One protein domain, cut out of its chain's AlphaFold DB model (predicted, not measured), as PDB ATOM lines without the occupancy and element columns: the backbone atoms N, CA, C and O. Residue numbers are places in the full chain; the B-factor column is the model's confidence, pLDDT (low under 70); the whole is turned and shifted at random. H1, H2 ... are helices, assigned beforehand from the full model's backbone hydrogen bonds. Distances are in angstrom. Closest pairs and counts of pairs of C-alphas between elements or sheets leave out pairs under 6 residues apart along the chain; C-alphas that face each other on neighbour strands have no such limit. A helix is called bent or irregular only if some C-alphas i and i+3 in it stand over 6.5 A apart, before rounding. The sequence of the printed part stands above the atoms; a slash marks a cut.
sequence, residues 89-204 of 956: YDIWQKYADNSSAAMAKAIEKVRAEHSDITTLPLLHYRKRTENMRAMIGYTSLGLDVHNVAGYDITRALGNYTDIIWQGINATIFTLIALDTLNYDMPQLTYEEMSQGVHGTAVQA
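What this domain is: This is residues 89 to 204 of the 956 residues of the protein "S-layer domain protein" of Clostridium sp. CAG:226 (UniProt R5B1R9). One long helix, H1, runs along one side of a smaller cluster of helices, in which H2 and H5 lie side by side, the short H3 sits near the middle, and H4 makes a corner with H5. H1 touches no helix; loop residues 122 to 123 and 148 to 149 pack on it, and the short H6 lies far from the middle. The printed part has 116 residues with six named helices, H1 to H6 in order along the chain, and no named strand; the class is all helix. It is compact, with a radius of gyration of the C-alphas of 13.5 A and spans of 44 by 30 by 22 A.

Where its parts are: Find C-alpha 89 at (-14.232, 51.092, -59.755); from there H1 runs through residues 89 to 113, 36.1 A to C-alpha 113 at (9.298, 49.332, -32.496). Look next at residues 129 to 140 for H2, 16.4 A long. Residues 153 to 157 are H3, 8.4 A, neither bent nor irregular, but only just: C-alphas 153 and 156 are 6.2 A apart. Residues 160 to 166 are H4, 10.5 A, and residues 168 to 179 are H5, 16.9 A. H6, residues 190 to 193, ends at C-alpha 193 at (-2.377, 36.707, -26.227).

How they stand to each other: Go from H1 to H2 and you find them close but not clearly touching, with the closest C-alphas, those of Ala 96 and Tyr 138, 7.8 A apart. Their tilt is shallow, 24 degrees, and they run opposite ways. With its residues 131 to 135 alone, H2 touches H3, closest at the C-alphas of Asn 131 and Ile 153, 6.2 A. H2 also touches H5, closest at the C-alphas of Met 132 and Ala 177, 5.4 A, at a shallow tilt of 24 degrees, the same way. H5, with residues 170 to 174 alone, touches H4 at a steep tilt of 53 degrees, opposite ways; the closest C-alphas, of Ile 163 and Ala 170, are 5.7 A apart. H6 touches no helix. In H1, H2 and H5 every O i to N i+4 pair is within hydrogen-bond range; H4 has 2 of 3, H3 has 0 of 1 with 1 of 2 O i to N i+3 pairs within range, and H6 is too short for an O i to N i+4 pair.

The domain as a whole: The two C-alphas farthest apart, those of Tyr 89 and Thr 200, are 44.3 A apart. The printed part has no cut. The links H1 to H2, 15 residues, and H2 to H3, 12 residues, are long. Mean pLDDT of the printed part is 82.8; look for values under 70 at residues 89 to 97, 141 to 142 and 196 to 201.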
ATOM      1  N   TYR A  89     -15.007  52.272 -60.155       46.78
ATOM      2  CA  TYR A  89     -14.232  51.092 -59.755       46.78
ATOM      3  C   TYR A  89     -12.758  51.414 -59.469       46.78
ATOM      4  O   TYR A  89     -12.169  50.873 -58.535       46.78
ATOM      5  N   ASP A  90     -12.164  52.315 -60.248       49.28
ATOM      6  CA  ASP A  90     -10.776  52.748 -60.083       49.28
ATOM      7  C   ASP A  90     -10.537  53.437 -58.731       49.28
ATOM      8  O   ASP A  90      -9.466  53.282 -58.149       49.28
ATOM      9  N   ILE A  91     -11.542  54.135 -58.196       52.91
ATOM     10  CA  ILE A  91     -11.499  54.743 -56.862       52.91
ATOM     11  C   ILE A  91     -11.486  53.662 -55.773       52.91
ATOM     12  O   ILE A  91     -10.702  53.760 -54.827       52.91
ATOM     13  N   TRP A  92     -12.295  52.608 -55.917       59.56
ATOM     14  CA  TRP A  92     -12.302  51.492 -54.966       59.56
ATOM     15  C   TRP A  92     -11.043  50.638 -55.024       59.56
ATOM     16  O   TRP A  92     -10.528  50.242 -53.980       59.56
ATOM     17  N   GLN A  93     -10.527  50.397 -56.228       54.22
ATOM     18  CA  GLN A  93      -9.268  49.693 -56.430       54.22
ATOM     19  C   GLN A  93      -8.115  50.450 -55.763       54.22
ATOM     20  O   GLN A  93      -7.378  49.865 -54.975       54.22
ATOM     21  N   LYS A  94      -8.019  51.767 -55.995       60.94
ATOM     22  CA  LYS A  94      -7.011  52.619 -55.348       60.94
ATOM     23  C   LYS A  94      -7.130  52.585 -53.830       60.94
ATOM     24  O   LYS A  94      -6.118  52.419 -53.163       60.94
ATOM     25  N   TYR A  95      -8.344  52.666 -53.280       68.50
ATOM     26  CA  TYR A  95      -8.534  52.541 -51.834       68.50
ATOM     27  C   TYR A  95      -8.028  51.204 -51.291       68.50
ATOM     28  O   TYR A  95      -7.287  51.192 -50.310       68.50
ATOM     29  N   ALA A  96      -8.405  50.087 -51.917       62.03
ATOM     30  CA  ALA A  96      -7.989  48.760 -51.474       62.03
ATOM     31  C   ALA A  96      -6.462  48.583 -51.546       62.03
ATOM     32  O   ALA A  96      -5.862  48.066 -50.603       62.03
ATOM     33  N   ASP A  97      -5.832  49.054 -52.624       65.69
ATOM     34  CA  ASP A  97      -4.385  48.960 -52.829       65.69
ATOM     35  C   ASP A  97      -3.617  49.849 -51.840       65.69
ATOM     36  O   ASP A  97      -2.725  49.368 -51.132       65.69
ATOM     37  N   ASN A  98      -4.011  51.120 -51.725       72.19
ATOM     38  CA  ASN A  98      -3.390  52.089 -50.823       72.19
ATOM     39  C   ASN A  98      -3.522  51.658 -49.361       72.19
ATOM     40  O   ASN A  98      -2.540  51.664 -48.618       72.19
ATOM     41  N   SER A  99      -4.724  51.239 -48.956       77.69
ATOM     42  CA  SER A  99      -5.006  50.832 -47.579       77.69
ATOM     43  C   SER A  99      -4.270  49.546 -47.216       77.69
ATOM     44  O   SER A  99      -3.707  49.458 -46.130       77.69
ATOM     45  N   SER A 100      -4.205  48.572 -48.129       75.62
ATOM     46  CA  SER A 100      -3.476  47.313 -47.925       75.62
ATOM     47  C   SER A 100      -1.980  47.569 -47.720       75.62
ATOM     48  O   SER A 100      -1.391  47.076 -46.756       75.62
ATOM     49  N   ALA A 101      -1.375  48.408 -48.566       74.62
ATOM     50  CA  ALA A 101       0.030  48.789 -48.442       74.62
ATOM     51  C   ALA A 101       0.308  49.586 -47.155       74.62
ATOM     52  O   ALA A 101       1.265  49.290 -46.436       74.62
ATOM     53  N   ALA A 102      -0.545  50.563 -46.833       79.81
ATOM     54  CA  ALA A 102      -0.417  51.379 -45.628       79.81
ATOM     55  C   ALA A 102      -0.551  50.538 -44.349       79.81
ATOM     56  O   ALA A 102       0.244  50.691 -43.423       79.81
ATOM     57  N   MET A 103      -1.504  49.605 -44.311       85.88
ATOM     58  CA  MET A 103      -1.698  48.703 -43.176       85.88
ATOM     59  C   MET A 103      -0.550  47.710 -43.011       85.88
ATOM     60  O   MET A 103      -0.107  47.488 -41.886       85.88
ATOM     61  N   ALA A 104      -0.022  47.150 -44.104       84.88
ATOM     62  CA  ALA A 104       1.172  46.309 -44.044       84.88
ATOM     63  C   ALA A 104       2.355  47.076 -43.436       84.88
ATOM     64  O   ALA A 104       3.009  46.579 -42.521       84.88
ATOM     65  N   LYS A 105       2.577  48.318 -43.891       84.44
ATOM     66  CA  LYS A 105       3.614  49.199 -43.343       84.44
ATOM     67  C   LYS A 105       3.385  49.476 -41.854       84.44
ATOM     68  O   LYS A 105       4.335  49.409 -41.084       84.44
ATOM     69  N   ALA A 106       2.145  49.737 -41.441       85.75
ATOM     70  CA  ALA A 106       1.803  49.978 -40.041       85.75
ATOM     71  C   ALA A 106       2.066  48.749 -39.149       85.75
ATOM     72  O   ALA A 106       2.628  48.890 -38.065       85.75
ATOM     73  N   ILE A 107       1.733  47.542 -39.621       89.50
ATOM     74  CA  ILE A 107       2.005  46.284 -38.903       89.50
ATOM     75  C   ILE A 107       3.506  46.063 -38.738       89.50
ATOM     76  O   ILE A 107       3.965  45.754 -37.637       89.50
ATOM     77  N   GLU A 108       4.278  46.236 -39.811       89.44
ATOM     78  CA  GLU A 108       5.733  46.087 -39.749       89.44
ATOM     79  C   GLU A 108       6.382  47.155 -38.867       89.44
ATOM     80  O   GLU A 108       7.294  46.832 -38.109       89.44
ATOM     81  N   LYS A 109       5.871  48.395 -38.886       87.44
ATOM     82  CA  LYS A 109       6.310  49.462 -37.981       87.44
ATOM     83  C   LYS A 109       6.125  49.051 -36.517       87.44
ATOM     84  O   LYS A 109       7.093  49.051 -35.763       87.44
ATOM     85  N   VAL A 110       4.925  48.603 -36.131       87.50
ATOM     86  CA  VAL A 110       4.666  48.167 -34.745       87.50
ATOM     87  C   VAL A 110       5.598  47.024 -34.333       87.50
ATOM     88  O   VAL A 110       6.112  47.036 -33.219       87.50
ATOM     89  N   ARG A 111       5.860  46.054 -35.218       88.38
ATOM     90  CA  ARG A 111       6.793  44.944 -34.939       88.38
ATOM     91  C   ARG A 111       8.247  45.398 -34.796       88.38
ATOM     92  O   ARG A 111       8.994  44.803 -34.023       88.38
ATOM     93  N   ALA A 112       8.659  46.417 -35.545       86.06
ATOM     94  CA  ALA A 112      10.007  46.972 -35.465       86.06
ATOM     95  C   ALA A 112      10.234  47.745 -34.155       86.06
ATOM     96  O   ALA A 112      11.297  47.625 -33.548       86.06
ATOM     97  N   GLU A 113       9.229  48.494 -33.702       86.88
ATOM     98  CA  GLU A 113       9.298  49.332 -32.496       86.88
ATOM     99  C   GLU A 113       9.073  48.542 -31.201       86.88
ATOM    100  O   GLU A 113       9.611  48.884 -30.147       86.88
ATOM    101  N   HIS A 114       8.305  47.454 -31.277       83.38
ATOM    102  CA  HIS A 114       7.873  46.679 -30.120       83.38
ATOM    103  C   HIS A 114       8.246  45.208 -30.279       83.38
ATOM    104  O   HIS A 114       7.488  44.400 -30.807       83.38
ATOM    105  N   SER A 115       9.428  44.847 -29.772       81.94
ATOM    106  CA  SER A 115       9.959  43.473 -29.844       81.94
ATOM    107  C   SER A 115       9.085  42.406 -29.157       81.94
ATOM    108  O   SER A 115       9.270  41.213 -29.394       81.94
ATOM    109  N   ASP A 116       8.147  42.826 -28.304       79.69
ATOM    110  CA  ASP A 116       7.115  42.000 -27.677       79.69
ATOM    111  C   ASP A 116       5.955  41.649 -28.623       79.69
ATOM    112  O   ASP A 116       5.181  40.748 -28.311       79.69
ATOM    113  N   ILE A 117       5.848  42.299 -29.785       85.94
ATOM    114  CA  ILE A 117       4.844  42.034 -30.817       85.94
ATOM    115  C   ILE A 117       5.523  41.363 -32.012       85.94
ATOM    116  O   ILE A 117       6.240  41.999 -32.778       85.94
ATOM    117  N   THR A 118       5.279  40.069 -32.209       79.19
ATOM    118  CA  THR A 118       5.950  39.292 -33.268       79.19
ATOM    119  C   THR A 118       4.987  38.751 -34.316       79.19
ATOM    120  O   THR A 118       5.327  38.705 -35.496       79.19
ATOM    121  N   THR A 119       3.774  38.359 -33.922       83.00
ATOM    122  CA  THR A 119       2.801  37.728 -34.826       83.00
ATOM    123  C   THR A 119       1.475  38.474 -34.886       83.00
ATOM    124  O   THR A 119       0.843  38.462 -35.944       83.00
ATOM    125  N   LEU A 120       1.078  39.184 -33.826       86.56
ATOM    126  CA  LEU A 120      -0.194  39.905 -33.788       86.56
ATOM    127  C   LEU A 120      -0.191  41.099 -34.779       86.56
ATOM    128  O   LEU A 120       0.680  41.965 -34.684       86.56
ATOM    129  N   PRO A 121      -1.131  41.171 -35.745       90.31
ATOM    130  CA  PRO A 121      -1.156  42.214 -36.773       90.31
ATOM    131  C   PRO A 121      -1.810  43.496 -36.246       90.31
ATOM    132  O   PRO A 121      -2.998  43.758 -36.444       90.31
ATOM    133  N   LEU A 122      -1.023  44.288 -35.525       90.25
ATOM    134  CA  LEU A 122      -1.456  45.543 -34.919       90.25
ATOM    135  C   LEU A 122      -1.188  46.718 -35.862       90.25
ATOM    136  O   LEU A 122      -0.046  46.940 -36.240       90.25
ATOM    137  N   LEU A 123      -2.216  47.507 -36.187       91.25
ATOM    138  CA  LEU A 123      -2.042  48.742 -36.970       91.25
ATOM    139  C   LEU A 123      -1.477  49.898 -36.129       91.25
ATOM    140  O   LEU A 123      -0.974  50.876 -36.666       91.25
ATOM    141  N   HIS A 124      -1.573  49.797 -34.804       90.50
ATOM    142  CA  HIS A 124      -0.980  50.736 -33.859       90.50
ATOM    143  C   HIS A 124      -0.776  50.041 -32.510       90.50
ATOM    144  O   HIS A 124      -1.641  49.282 -32.059       90.50
ATOM    145  N   TYR A 125       0.326  50.351 -31.818       84.44
ATOM    146  CA  TYR A 125       0.662  49.730 -30.533       84.44
ATOM    147  C   TYR A 125      -0.434  49.874 -29.460       84.44
ATOM    148  O   TYR A 125      -0.838  48.876 -28.867       84.44
ATOM    149  N   ARG A 126      -0.976  51.087 -29.259       81.19
ATOM    150  CA  ARG A 126      -2.035  51.383 -28.274       81.19
ATOM    151  C   ARG A 126      -3.448  51.523 -28.842       81.19
ATOM    152  O   ARG A 126      -4.417  51.217 -28.152       81.19
ATOM    153  N   LYS A 127      -3.598  52.006 -30.077       86.12
ATOM    154  CA  LYS A 127      -4.912  52.326 -30.655       86.12
ATOM    155  C   LYS A 127      -5.495  51.120 -31.397       86.12
ATOM    156  O   LYS A 127      -5.461  51.050 -32.617       86.12
ATOM    157  N   ARG A 128      -6.083  50.168 -30.670       87.12
ATOM    158  CA  ARG A 128      -6.798  49.015 -31.257       87.12
ATOM    159  C   ARG A 128      -7.959  49.431 -32.167       87.12
ATOM    160  O   ARG A 128      -8.304  48.707 -33.098       87.12
ATOM    161  N   THR A 129      -8.512  50.622 -31.951       90.69
ATOM    162  CA  THR A 129      -9.500  51.239 -32.847       90.69
ATOM    163  C   THR A 129      -9.027  51.380 -34.295       90.69
ATOM    164  O   THR A 129      -9.877  51.406 -35.176       90.69
ATOM    165  N   GLU A 130      -7.718  51.444 -34.565       91.50
ATOM    166  CA  GLU A 130      -7.196  51.459 -35.939       91.50
ATOM    167  C   GLU A 130      -7.608  50.190 -36.705       91.50
ATOM    168  O   GLU A 130      -8.220  50.284 -37.766       91.50
ATOM    169  N   ASN A 131      -7.388  49.002 -36.122       93.44
ATOM    170  CA  ASN A 131      -7.826  47.725 -36.700       93.44
ATOM    171  C   ASN A 131      -9.349  47.678 -36.890       93.44
ATOM    172  O   ASN A 131      -9.830  47.220 -37.921       93.44
ATOM    173  N   MET A 132     -10.113  48.166 -35.909       95.00
ATOM    174  CA  MET A 132     -11.580  48.131 -35.943       95.00
ATOM    175  C   MET A 132     -12.147  49.012 -37.062       95.00
ATOM    176  O   MET A 132     -13.077  48.596 -37.750       95.00
ATOM    177  N   ARG A 133     -11.586  50.209 -37.272       92.19
ATOM    178  CA  ARG A 133     -12.004  51.099 -38.364       92.19
ATOM    179  C   ARG A 133     -11.633  50.536 -39.729       92.19
ATOM    180  O   ARG A 133     -12.499  50.499 -40.597       92.19
ATOM    181  N   ALA A 134     -10.412  50.023 -39.876       90.38
ATOM    182  CA  ALA A 134      -9.981  49.361 -41.102       90.38
ATOM    183  C   ALA A 134     -10.889  48.173 -41.451       90.38
ATOM    184  O   ALA A 134     -11.325  48.045 -42.595       90.38
ATOM    185  N   MET A 135     -11.250  47.351 -40.454       91.62
ATOM    186  CA  MET A 135     -12.228  46.274 -40.623       91.62
ATOM    187  C   MET A 135     -13.568  46.812 -41.135       91.62
ATOM    188  O   MET A 135     -14.055  46.332 -42.150       91.62
ATOM    189  N   ILE A 136     -14.146  47.831 -40.489       92.88
ATOM    190  CA  ILE A 136     -15.424  48.431 -40.913       92.88
ATOM    191  C   ILE A 136     -15.343  48.944 -42.361       92.88
ATOM    192  O   ILE A 136     -16.240  48.660 -43.158       92.88
ATOM    193  N   GLY A 137     -14.271  49.662 -42.710       85.25
ATOM    194  CA  GLY A 137     -14.036  50.168 -44.060       85.25
ATOM    195  C   GLY A 137     -13.962  49.040 -45.090       85.25
ATOM    196  O   GLY A 137     -14.717  49.048 -46.059       85.25
ATOM    197  N   TYR A 138     -13.135  48.018 -44.857       80.19
ATOM    198  CA  TYR A 138     -12.973  46.874 -45.765       80.19
ATOM    199  C   TYR A 138     -14.258  46.066 -45.930       80.19
ATOM    200  O   TYR A 138     -14.686  45.792 -47.054       80.19
ATOM    201  N   THR A 139     -14.913  45.732 -44.820       82.19
ATOM    202  CA  THR A 139     -16.159  44.966 -44.839       82.19
ATOM    203  C   THR A 139     -17.261  45.712 -45.594       82.19
ATOM    204  O   THR A 139     -18.052  45.084 -46.307       82.19
ATOM    205  N   SER A 140     -17.288  47.050 -45.520       78.75
ATOM    206  CA  SER A 140     -18.261  47.871 -46.255       78.75
ATOM    207  C   SER A 140     -18.141  47.735 -47.773       78.75
ATOM    208  O   SER A 140     -19.152  47.849 -48.466       78.75
ATOM    209  N   LEU A 141     -16.941  47.406 -48.259       69.44
ATOM    210  CA  LEU A 141     -16.619  47.166 -49.666       69.44
ATOM    211  C   LEU A 141     -16.685  45.687 -50.055       69.44
ATOM    212  O   LEU A 141     -16.428  45.342 -51.206       69.44
ATOM    213  N   GLY A 142     -17.007  44.803 -49.108       69.75
ATOM    214  CA  GLY A 142     -16.979  43.358 -49.326       69.75
ATOM    215  C   GLY A 142     -15.567  42.776 -49.437       69.75
ATOM    216  O   GLY A 142     -15.410  41.683 -49.978       69.75
ATOM    217  N   LEU A 143     -14.543  43.485 -48.948       71.38
ATOM    218  CA  LEU A 143     -13.162  43.006 -48.921       71.38
ATOM    219  C   LEU A 143     -12.917  42.088 -47.715       71.38
ATOM    220  O   LEU A 143     -13.533  42.239 -46.657       71.38
ATOM    221  N   ASP A 144     -11.996  41.136 -47.875       74.56
ATOM    222  CA  ASP A 144     -11.672  40.153 -46.840       74.56
ATOM    223  C   ASP A 144     -10.691  40.715 -45.801       74.56
ATOM    224  O   ASP A 144      -9.518  40.965 -46.080       74.56
ATOM    225  N   VAL A 145     -11.172  40.872 -44.570       83.81
ATOM    226  CA  VAL A 145     -10.390  41.342 -43.416       83.81
ATOM    227  C   VAL A 145      -9.471  40.265 -42.825       83.81
ATOM    228  O   VAL A 145      -8.608  40.583 -42.009       83.81
ATOM    229  N   HIS A 146      -9.627  38.999 -43.225       84.62
ATOM    230  CA  HIS A 146      -8.725  37.918 -42.823       84.62
ATOM    231  C   HIS A 146      -7.462  37.843 -43.688       84.62
ATOM    232  O   HIS A 146      -6.547  37.084 -43.370       84.62
ATOM    233  N   ASN A 147      -7.402  38.624 -44.770       77.25
ATOM    234  CA  ASN A 147      -6.265  38.652 -45.676       77.25
ATOM    235  C   ASN A 147      -6.019  40.058 -46.250       77.25
ATOM    236  O   ASN A 147      -6.208  40.319 -47.438       77.25
ATOM    237  N   VAL A 148      -5.544  40.957 -45.395       76.38
ATOM    238  CA  VAL A 148      -5.096  42.303 -45.760       76.38
ATOM    239  C   VAL A 148      -3.575  42.295 -45.857       76.38
ATOM    240  O   VAL A 148      -2.893  42.164 -44.844       76.38
ATOM    241  N   ALA A 149      -3.031  42.376 -47.072       74.75
ATOM    242  CA  ALA A 149      -1.593  42.232 -47.334       74.75
ATOM    243  C   ALA A 149      -0.953  40.966 -46.711       74.75
ATOM    244  O   ALA A 149       0.213  40.979 -46.324       74.75
ATOM    245  N   GLY A 150      -1.709  39.867 -46.602       80.00
ATOM    246  CA  GLY A 150      -1.258  38.635 -45.944       80.00
ATOM    247  C   GLY A 150      -1.504  38.581 -44.431       80.00
ATOM    248  O   GLY A 150      -1.132  37.594 -43.796       80.00
ATOM    249  N   TYR A 151      -2.143  39.599 -43.850       85.44
ATOM    250  CA  TYR A 151      -2.468  39.674 -42.428       85.44
ATOM    251  C   TYR A 151      -3.962  39.498 -42.153       85.44
ATOM    252  O   TYR A 151      -4.812  40.089 -42.813       85.44
ATOM    253  N   ASP A 152      -4.279  38.742 -41.103       90.75
ATOM    254  CA  ASP A 152      -5.624  38.674 -40.531       90.75
ATOM    255  C   ASP A 152      -5.790  39.794 -39.497       90.75
ATOM    256  O   ASP A 152      -5.512  39.615 -38.308       90.75
ATOM    257  N   ILE A 153      -6.220  40.978 -39.938       93.12
ATOM    258  CA  ILE A 153      -6.305  42.163 -39.065       93.12
ATOM    259  C   ILE A 153      -7.369  42.027 -37.969       93.12
ATOM    260  O   ILE A 153      -7.356  42.802 -37.009       93.12
ATOM    261  N   THR A 154      -8.248  41.019 -38.062       94.12
ATOM    262  CA  THR A 154      -9.245  40.725 -37.025       94.12
ATOM    263  C   THR A 154      -8.600  40.250 -35.731       94.12
ATOM    264  O   THR A 154      -9.135  40.500 -34.653       94.12
ATOM    265  N   ARG A 155      -7.411  39.633 -35.791       92.69
ATOM    266  CA  ARG A 155      -6.750  39.042 -34.615       92.69
ATOM    267  C   ARG A 155      -6.492  40.052 -33.498       92.69
ATOM    268  O   ARG A 155      -6.576  39.690 -32.327       92.69
ATOM    269  N   ALA A 156      -6.295  41.329 -33.828       90.75
ATOM    270  CA  ALA A 156      -6.128  42.404 -32.846       90.75
ATOM    271  C   ALA A 156      -7.317  42.563 -31.870       90.75
ATOM    272  O   ALA A 156      -7.155  43.140 -30.798       90.75
ATOM    273  N   LEU A 157      -8.504  42.045 -32.215       93.19
ATOM    274  CA  LEU A 157      -9.727  42.121 -31.404       93.19
ATOM    275  C   LEU A 157      -9.890  40.921 -30.449       93.19
ATOM    276  O   LEU A 157     -10.891  40.823 -29.738       93.19
ATOM    277  N   GLY A 158      -8.939  39.982 -30.429       91.56
ATOM    278  CA  GLY A 158      -9.001  38.793 -29.577       91.56
ATOM    279  C   GLY A 158      -8.443  38.979 -28.160       91.56
ATOM    280  O   GLY A 158      -8.739  38.162 -27.289       91.56
ATOM    281  N   ASN A 159      -7.662  40.035 -27.901       88.19
ATOM    282  CA  ASN A 159      -7.023  40.277 -26.601       88.19
ATOM    283  C   ASN A 159      -7.843  41.270 -25.761       88.19
ATOM    284  O   ASN A 159      -7.852  42.470 -26.028       88.19
ATOM    285  N   TYR A 160      -8.535  40.772 -24.733       87.88
ATOM    286  CA  TYR A 160      -9.425  41.579 -23.895       87.88
ATOM    287  C   TYR A 160      -8.686  42.688 -23.149       87.88
ATOM    288  O   TYR A 160      -9.164  43.821 -23.126       87.88
ATOM    289  N   THR A 161      -7.531  42.368 -22.562       83.06
ATOM    290  CA  THR A 161      -6.727  43.305 -21.772       83.06
ATOM    291  C   THR A 161      -6.332  44.519 -22.604       83.06
ATOM    292  O   THR A 161      -6.526  45.659 -22.183       83.06
ATOM    293  N   ASP A 162      -5.839  44.277 -23.815       82.44
ATOM    294  CA  ASP A 162      -5.402  45.338 -24.717       82.44
ATOM    295  C   ASP A 162      -6.564  46.214 -25.193       82.44
ATOM    296  O   ASP A 162      -6.424  47.431 -25.319       82.44
ATOM    297  N   ILE A 163      -7.731  45.607 -25.439       88.00
ATOM    298  CA  ILE A 163      -8.942  46.336 -25.832       88.00
ATOM    299  C   ILE A 163      -9.360  47.291 -24.714       88.00
ATOM    300  O   ILE A 163      -9.569  48.479 -24.959       88.00
ATOM    301  N   ILE A 164      -9.459  46.805 -23.474       84.69
ATOM    302  CA  ILE A 164      -9.904  47.647 -22.357       84.69
ATOM    303  C   ILE A 164      -8.836  48.644 -21.899       84.69
ATOM    304  O   ILE A 164      -9.193  49.636 -21.265       84.69
ATOM    305  N   TRP A 165      -7.560  48.422 -22.235       81.31
ATOM    306  CA  TRP A 165      -6.466  49.350 -21.940       81.31
ATOM    307  C   TRP A 165      -6.600  50.673 -22.701       81.31
ATOM    308  O   TRP A 165      -6.332  51.737 -22.141       81.31
ATOM    309  N   GLN A 166      -7.072  50.638 -23.951       83.12
ATOM    310  CA  GLN A 166      -7.416  51.865 -24.676       83.12
ATOM    311  C   GLN A 166      -8.676  52.540 -24.093       83.12
ATOM    312  O   GLN A 166      -8.846  53.752 -24.228       83.12
ATOM    313  N   GLY A 167      -9.543  51.781 -23.418       85.56
ATOM    314  CA  GLY A 167     -10.710  52.284 -22.695       85.56
ATOM    315  C   GLY A 167     -12.048  51.946 -23.356       85.56
ATOM    316  O   GLY A 167     -12.145  51.094 -24.246       85.56
ATOM    317  N   ILE A 168     -13.112  52.621 -22.904       89.12
ATOM    318  CA  ILE A 168     -14.494  52.322 -23.324       89.12
ATOM    319  C   ILE A 168     -14.683  52.428 -24.840       89.12
ATOM    320  O   ILE A 168     -15.382  51.609 -25.431       89.12
ATOM    321  N   ASN A 169     -13.994  53.374 -25.483       90.88
ATOM    322  CA  ASN A 169     -14.104  53.604 -26.919       90.88
ATOM    323  C   ASN A 169     -13.672  52.376 -27.739       90.88
ATOM    324  O   ASN A 169     -14.378  51.945 -28.646       90.88
ATOM    325  N   ALA A 170     -12.553  51.744 -27.374       91.75
ATOM    326  CA  ALA A 170     -12.107  50.515 -28.028       91.75
ATOM    327  C   ALA A 170     -13.044  49.338 -27.744       91.75
ATOM    328  O   ALA A 170     -13.295  48.522 -28.627       91.75
ATOM    329  N   THR A 171     -13.617  49.272 -26.540       94.06
ATOM    330  CA  THR A 171     -14.594  48.230 -26.184       94.06
ATOM    331  C   THR A 171     -15.853  48.333 -27.058       94.06
ATOM    332  O   THR A 171     -16.316  47.332 -27.601       94.06
ATOM    333  N   ILE A 172     -16.362  49.555 -27.251       97.12
ATOM    334  CA  ILE A 172     -17.497  49.873 -28.128       97.12
ATOM    335  C   ILE A 172     -17.185  49.505 -29.584       97.12
ATOM    336  O   ILE A 172     -17.923  48.731 -30.194       97.12
ATOM    337  N   PHE A 173     -16.074  50.007 -30.133       96.44
ATOM    338  CA  PHE A 173     -15.703  49.736 -31.524       96.44
ATOM    339  C   PHE A 173     -15.417  48.258 -31.792       96.44
ATOM    340  O   PHE A 173     -15.683  47.794 -32.898       96.44
ATOM    341  N   THR A 174     -14.947  47.502 -30.793       97.31
ATOM    342  CA  THR A 174     -14.752  46.052 -30.933       97.31
ATOM    343  C   THR A 174     -16.068  45.366 -31.286       97.31
ATOM    344  O   THR A 174     -16.125  44.604 -32.250       97.31
ATOM    345  N   LEU A 175     -17.137  45.653 -30.533       97.88
ATOM    346  CA  LEU A 175     -18.455  45.072 -30.792       97.88
ATOM    347  C   LEU A 175     -19.007  45.529 -32.144       97.88
ATOM    348  O   LEU A 175     -19.442  44.685 -32.922       97.88
ATOM    349  N   ILE A 176     -18.909  46.827 -32.460       97.44
ATOM    350  CA  ILE A 176     -19.361  47.369 -33.752       97.44
ATOM    351  C   ILE A 176     -18.656  46.667 -34.920       97.44
ATOM    352  O   ILE A 176     -19.332  46.192 -35.830       97.44
ATOM    353  N   ALA A 177     -17.325  46.555 -34.890       96.88
ATOM    354  CA  ALA A 177     -16.550  45.929 -35.959       96.88
ATOM    355  C   ALA A 177     -16.909  44.445 -36.135       96.88
ATOM    356  O   ALA A 177     -17.130  43.994 -37.259       96.88
ATOM    357  N   LEU A 178     -17.041  43.689 -35.040       96.06
ATOM    358  CA  LEU A 178     -17.421  42.273 -35.095       96.06
ATOM    359  C   LEU A 178     -18.856  42.067 -35.576       96.06
ATOM    360  O   LEU A 178     -19.150  41.087 -36.260       96.06
ATOM    361  N   ASP A 179     -19.766  42.969 -35.223       94.38
ATOM    362  CA  ASP A 179     -21.167  42.871 -35.615       94.38
ATOM    363  C   ASP A 179     -21.411  43.244 -37.080       94.38
ATOM    364  O   ASP A 179     -22.512  43.000 -37.574       94.38
ATOM    365  N   THR A 180     -20.389  43.718 -37.808       92.94
ATOM    366  CA  THR A 180     -20.557  44.095 -39.214       92.94
ATOM    367  C   THR A 180     -20.996  42.945 -40.116       92.94
ATOM    368  O   THR A 180     -22.028  43.039 -40.775       92.94
ATOM    369  N   LEU A 181     -20.282  41.821 -40.094       88.81
ATOM    370  CA  LEU A 181     -20.703  40.561 -40.723       88.81
ATOM    371  C   LEU A 181     -21.023  39.467 -39.708       88.81
ATOM    372  O   LEU A 181     -21.098  38.292 -40.064       88.81
ATOM    373  N   ASN A 182     -21.230  39.837 -38.440       89.75
ATOM    374  CA  ASN A 182     -21.299  38.873 -37.345       89.75
ATOM    375  C   ASN A 182     -20.051  37.964 -37.331       89.75
ATOM    376  O   ASN A 182     -20.169  36.747 -37.194       89.75
ATOM    377  N   TYR A 183     -18.864  38.564 -37.474       90.88
ATOM    378  CA  TYR A 183     -17.583  37.867 -37.400       90.88
ATOM    379  C   TYR A 183     -17.489  37.058 -36.105       90.88
ATOM    380  O   TYR A 183     -17.967  37.479 -35.043       90.88
ATOM    381  N   ASP A 184     -16.872  35.884 -36.177       91.62
ATOM    382  CA  ASP A 184     -16.555  35.128 -34.974       91.62
ATOM    383  C   ASP A 184     -15.551  35.900 -34.112       91.62
ATOM    384  O   ASP A 184     -14.725  36.658 -34.622       91.62
ATOM    385  N   MET A 185     -15.610  35.705 -32.789       92.88
ATOM    386  CA  MET A 185     -14.563  36.228 -31.909       92.88
ATOM    387  C   MET A 185     -13.222  35.596 -32.316       92.88
ATOM    388  O   MET A 185     -13.112  34.365 -32.238       92.88
ATOM    389  N   PRO A 186     -12.200  36.390 -32.687       92.38
ATOM    390  CA  PRO A 186     -10.899  35.866 -33.078       92.38
ATOM    391  C   PRO A 186     -10.305  35.021 -31.953       92.38
ATOM    392  O   PRO A 186     -10.146  35.494 -30.826       92.38
ATOM    393  N   GLN A 187     -10.006  33.758 -32.252       91.44
ATOM    394  CA  GLN A 187      -9.390  32.843 -31.295       91.44
ATOM    395  C   GLN A 187      -7.874  33.001 -31.358       91.44
ATOM    396  O   GLN A 187      -7.257  32.655 -32.371       91.44
ATOM    397  N   LEU A 188      -7.285  33.528 -30.287       89.44
ATOM    398  CA  LEU A 188      -5.847  33.740 -30.185       89.44
ATOM    399  C   LEU A 188      -5.153  32.540 -29.544       89.44
ATOM    400  O   LEU A 188      -5.670  31.877 -28.643       89.44
ATOM    401  N   THR A 189      -3.943  32.260 -30.013       87.38
ATOM    402  CA  THR A 189      -3.025  31.352 -29.327       87.38
ATOM    403  C   THR A 189      -2.517  31.995 -28.038       87.38
ATOM    404  O   THR A 189      -2.559  33.212 -27.868       87.38
ATOM    405  N   TYR A 190      -1.996  31.182 -27.116       80.38
ATOM    406  CA  TYR A 190      -1.367  31.709 -25.902       80.38
ATOM    407  C   TYR A 190      -0.203  32.659 -26.220       80.38
ATOM    408  O   TYR A 190      -0.045  33.670 -25.548       80.38
ATOM    409  N   GLU A 191       0.567  32.351 -27.268       81.31
ATOM    410  CA  GLU A 191       1.657  33.199 -27.748       81.31
ATOM    411  C   GLU A 191       1.133  34.570 -28.185       81.31
ATOM    412  O   GLU A 191       1.601  35.579 -27.676       81.31
ATOM    413  N   GLU A 192       0.106  34.623 -29.029       83.94
ATOM    414  CA  GLU A 192      -0.489  35.890 -29.476       83.94
ATOM    415  C   GLU A 192      -1.134  36.680 -28.335       83.94
ATOM    416  O   GLU A 192      -0.992  37.894 -28.284       83.94
ATOM    417  N   MET A 193      -1.813  36.016 -27.394       78.50
ATOM    418  CA  MET A 193      -2.377  36.707 -26.227       78.50
ATOM    419  C   MET A 193      -1.302  37.228 -25.268       78.50
ATOM    420  O   MET A 193      -1.574  38.136 -24.487       78.50
ATOM    421  N   SER A 194      -0.103  36.637 -25.287       75.00
ATOM    422  CA  SER A 194       1.033  37.098 -24.483       75.00
ATOM    423  C   SER A 194       1.779  38.282 -25.105       75.00
ATOM    424  O   SER A 194       2.622  38.872 -24.434       75.00
ATOM    425  N   GLN A 195       1.453  38.642 -26.351       74.75
ATOM    426  CA  GLN A 195       1.967  39.820 -27.047       74.75
ATOM    427  C   GLN A 195       1.045  41.006 -26.724       74.75
ATOM    428  O   GLN A 195      -0.087  41.066 -27.203       74.75
ATOM    429  N   GLY A 196       1.493  41.907 -25.850       63.12
ATOM    430  CA  GLY A 196       0.698  43.040 -25.369       63.12
ATOM    431  C   GLY A 196       1.263  43.668 -24.090       63.12
ATOM    432  O   GLY A 196       2.022  43.042 -23.349       63.12
ATOM    433  N   VAL A 197       0.860  44.910 -23.813       56.06
ATOM    434  CA  VAL A 197       1.543  45.848 -22.893       56.06
ATOM    435  C   VAL A 197       1.596  45.377 -21.430       56.06
ATOM    436  O   VAL A 197       2.480  45.788 -20.684       56.06
ATOM    437  N   HIS A 198       0.682  44.494 -21.009       59.31
ATOM    438  CA  HIS A 198       0.499  44.131 -19.592       59.31
ATOM    439  C   HIS A 198       0.771  42.658 -19.252       59.31
ATOM    440  O   HIS A 198       0.629  42.260 -18.099       59.31
ATOM    441  N   GLY A 199       1.162  41.819 -20.219       52.50
ATOM    442  CA  GLY A 199       1.519  40.409 -19.974       52.50
ATOM    443  C   GLY A 199       0.392  39.502 -19.436       52.50
ATOM    444  O   GLY A 199       0.627  38.318 -19.179       52.50
ATOM    445  N   THR A 200      -0.833  40.015 -19.273       59.53
ATOM    446  CA  THR A 200      -2.032  39.269 -18.868       59.53
ATOM    447  C   THR A 200      -2.827  38.833 -20.103       59.53
ATOM    448  O   THR A 200      -3.635  39.568 -20.666       59.53
ATOM    449  N   ALA A 201      -2.592  37.593 -20.533       69.44
ATOM    450  CA  ALA A 201      -3.233  36.974 -21.691       69.44
ATOM    451  C   ALA A 201      -4.701  36.589 -21.406       69.44
ATOM    452  O   ALA A 201      -4.969  35.482 -20.927       69.44
ATOM    453  N   VAL A 202      -5.658  37.479 -21.699       84.06
ATOM    454  CA  VAL A 202      -7.097  37.200 -21.539       84.06
ATOM    455  C   VAL A 202      -7.813  37.233 -22.889       84.06
ATOM    456  O   VAL A 202      -7.909  38.274 -23.536       84.06
ATOM    457  N   GLN A 203      -8.370  36.091 -23.297       90.62
ATOM    458  CA  GLN A 203      -9.187  35.974 -24.507       90.62
ATOM    459  C   GLN A 203     -10.480  36.786 -24.359       90.62
ATOM    460  O   GLN A 203     -11.271  36.557 -23.441       90.62
ATOM    461  N   ALA A 204     -10.728  37.698 -25.296       91.94
ATOM    462  CA  ALA A 204     -11.966  38.462 -25.345       91.94
ATOM    463  C   ALA A 204     -13.162  37.577 -25.706       91.94
ATOM    464  O   ALA A 204     -13.070  36.661 -26.529       91.94
TER     465      ALA A 204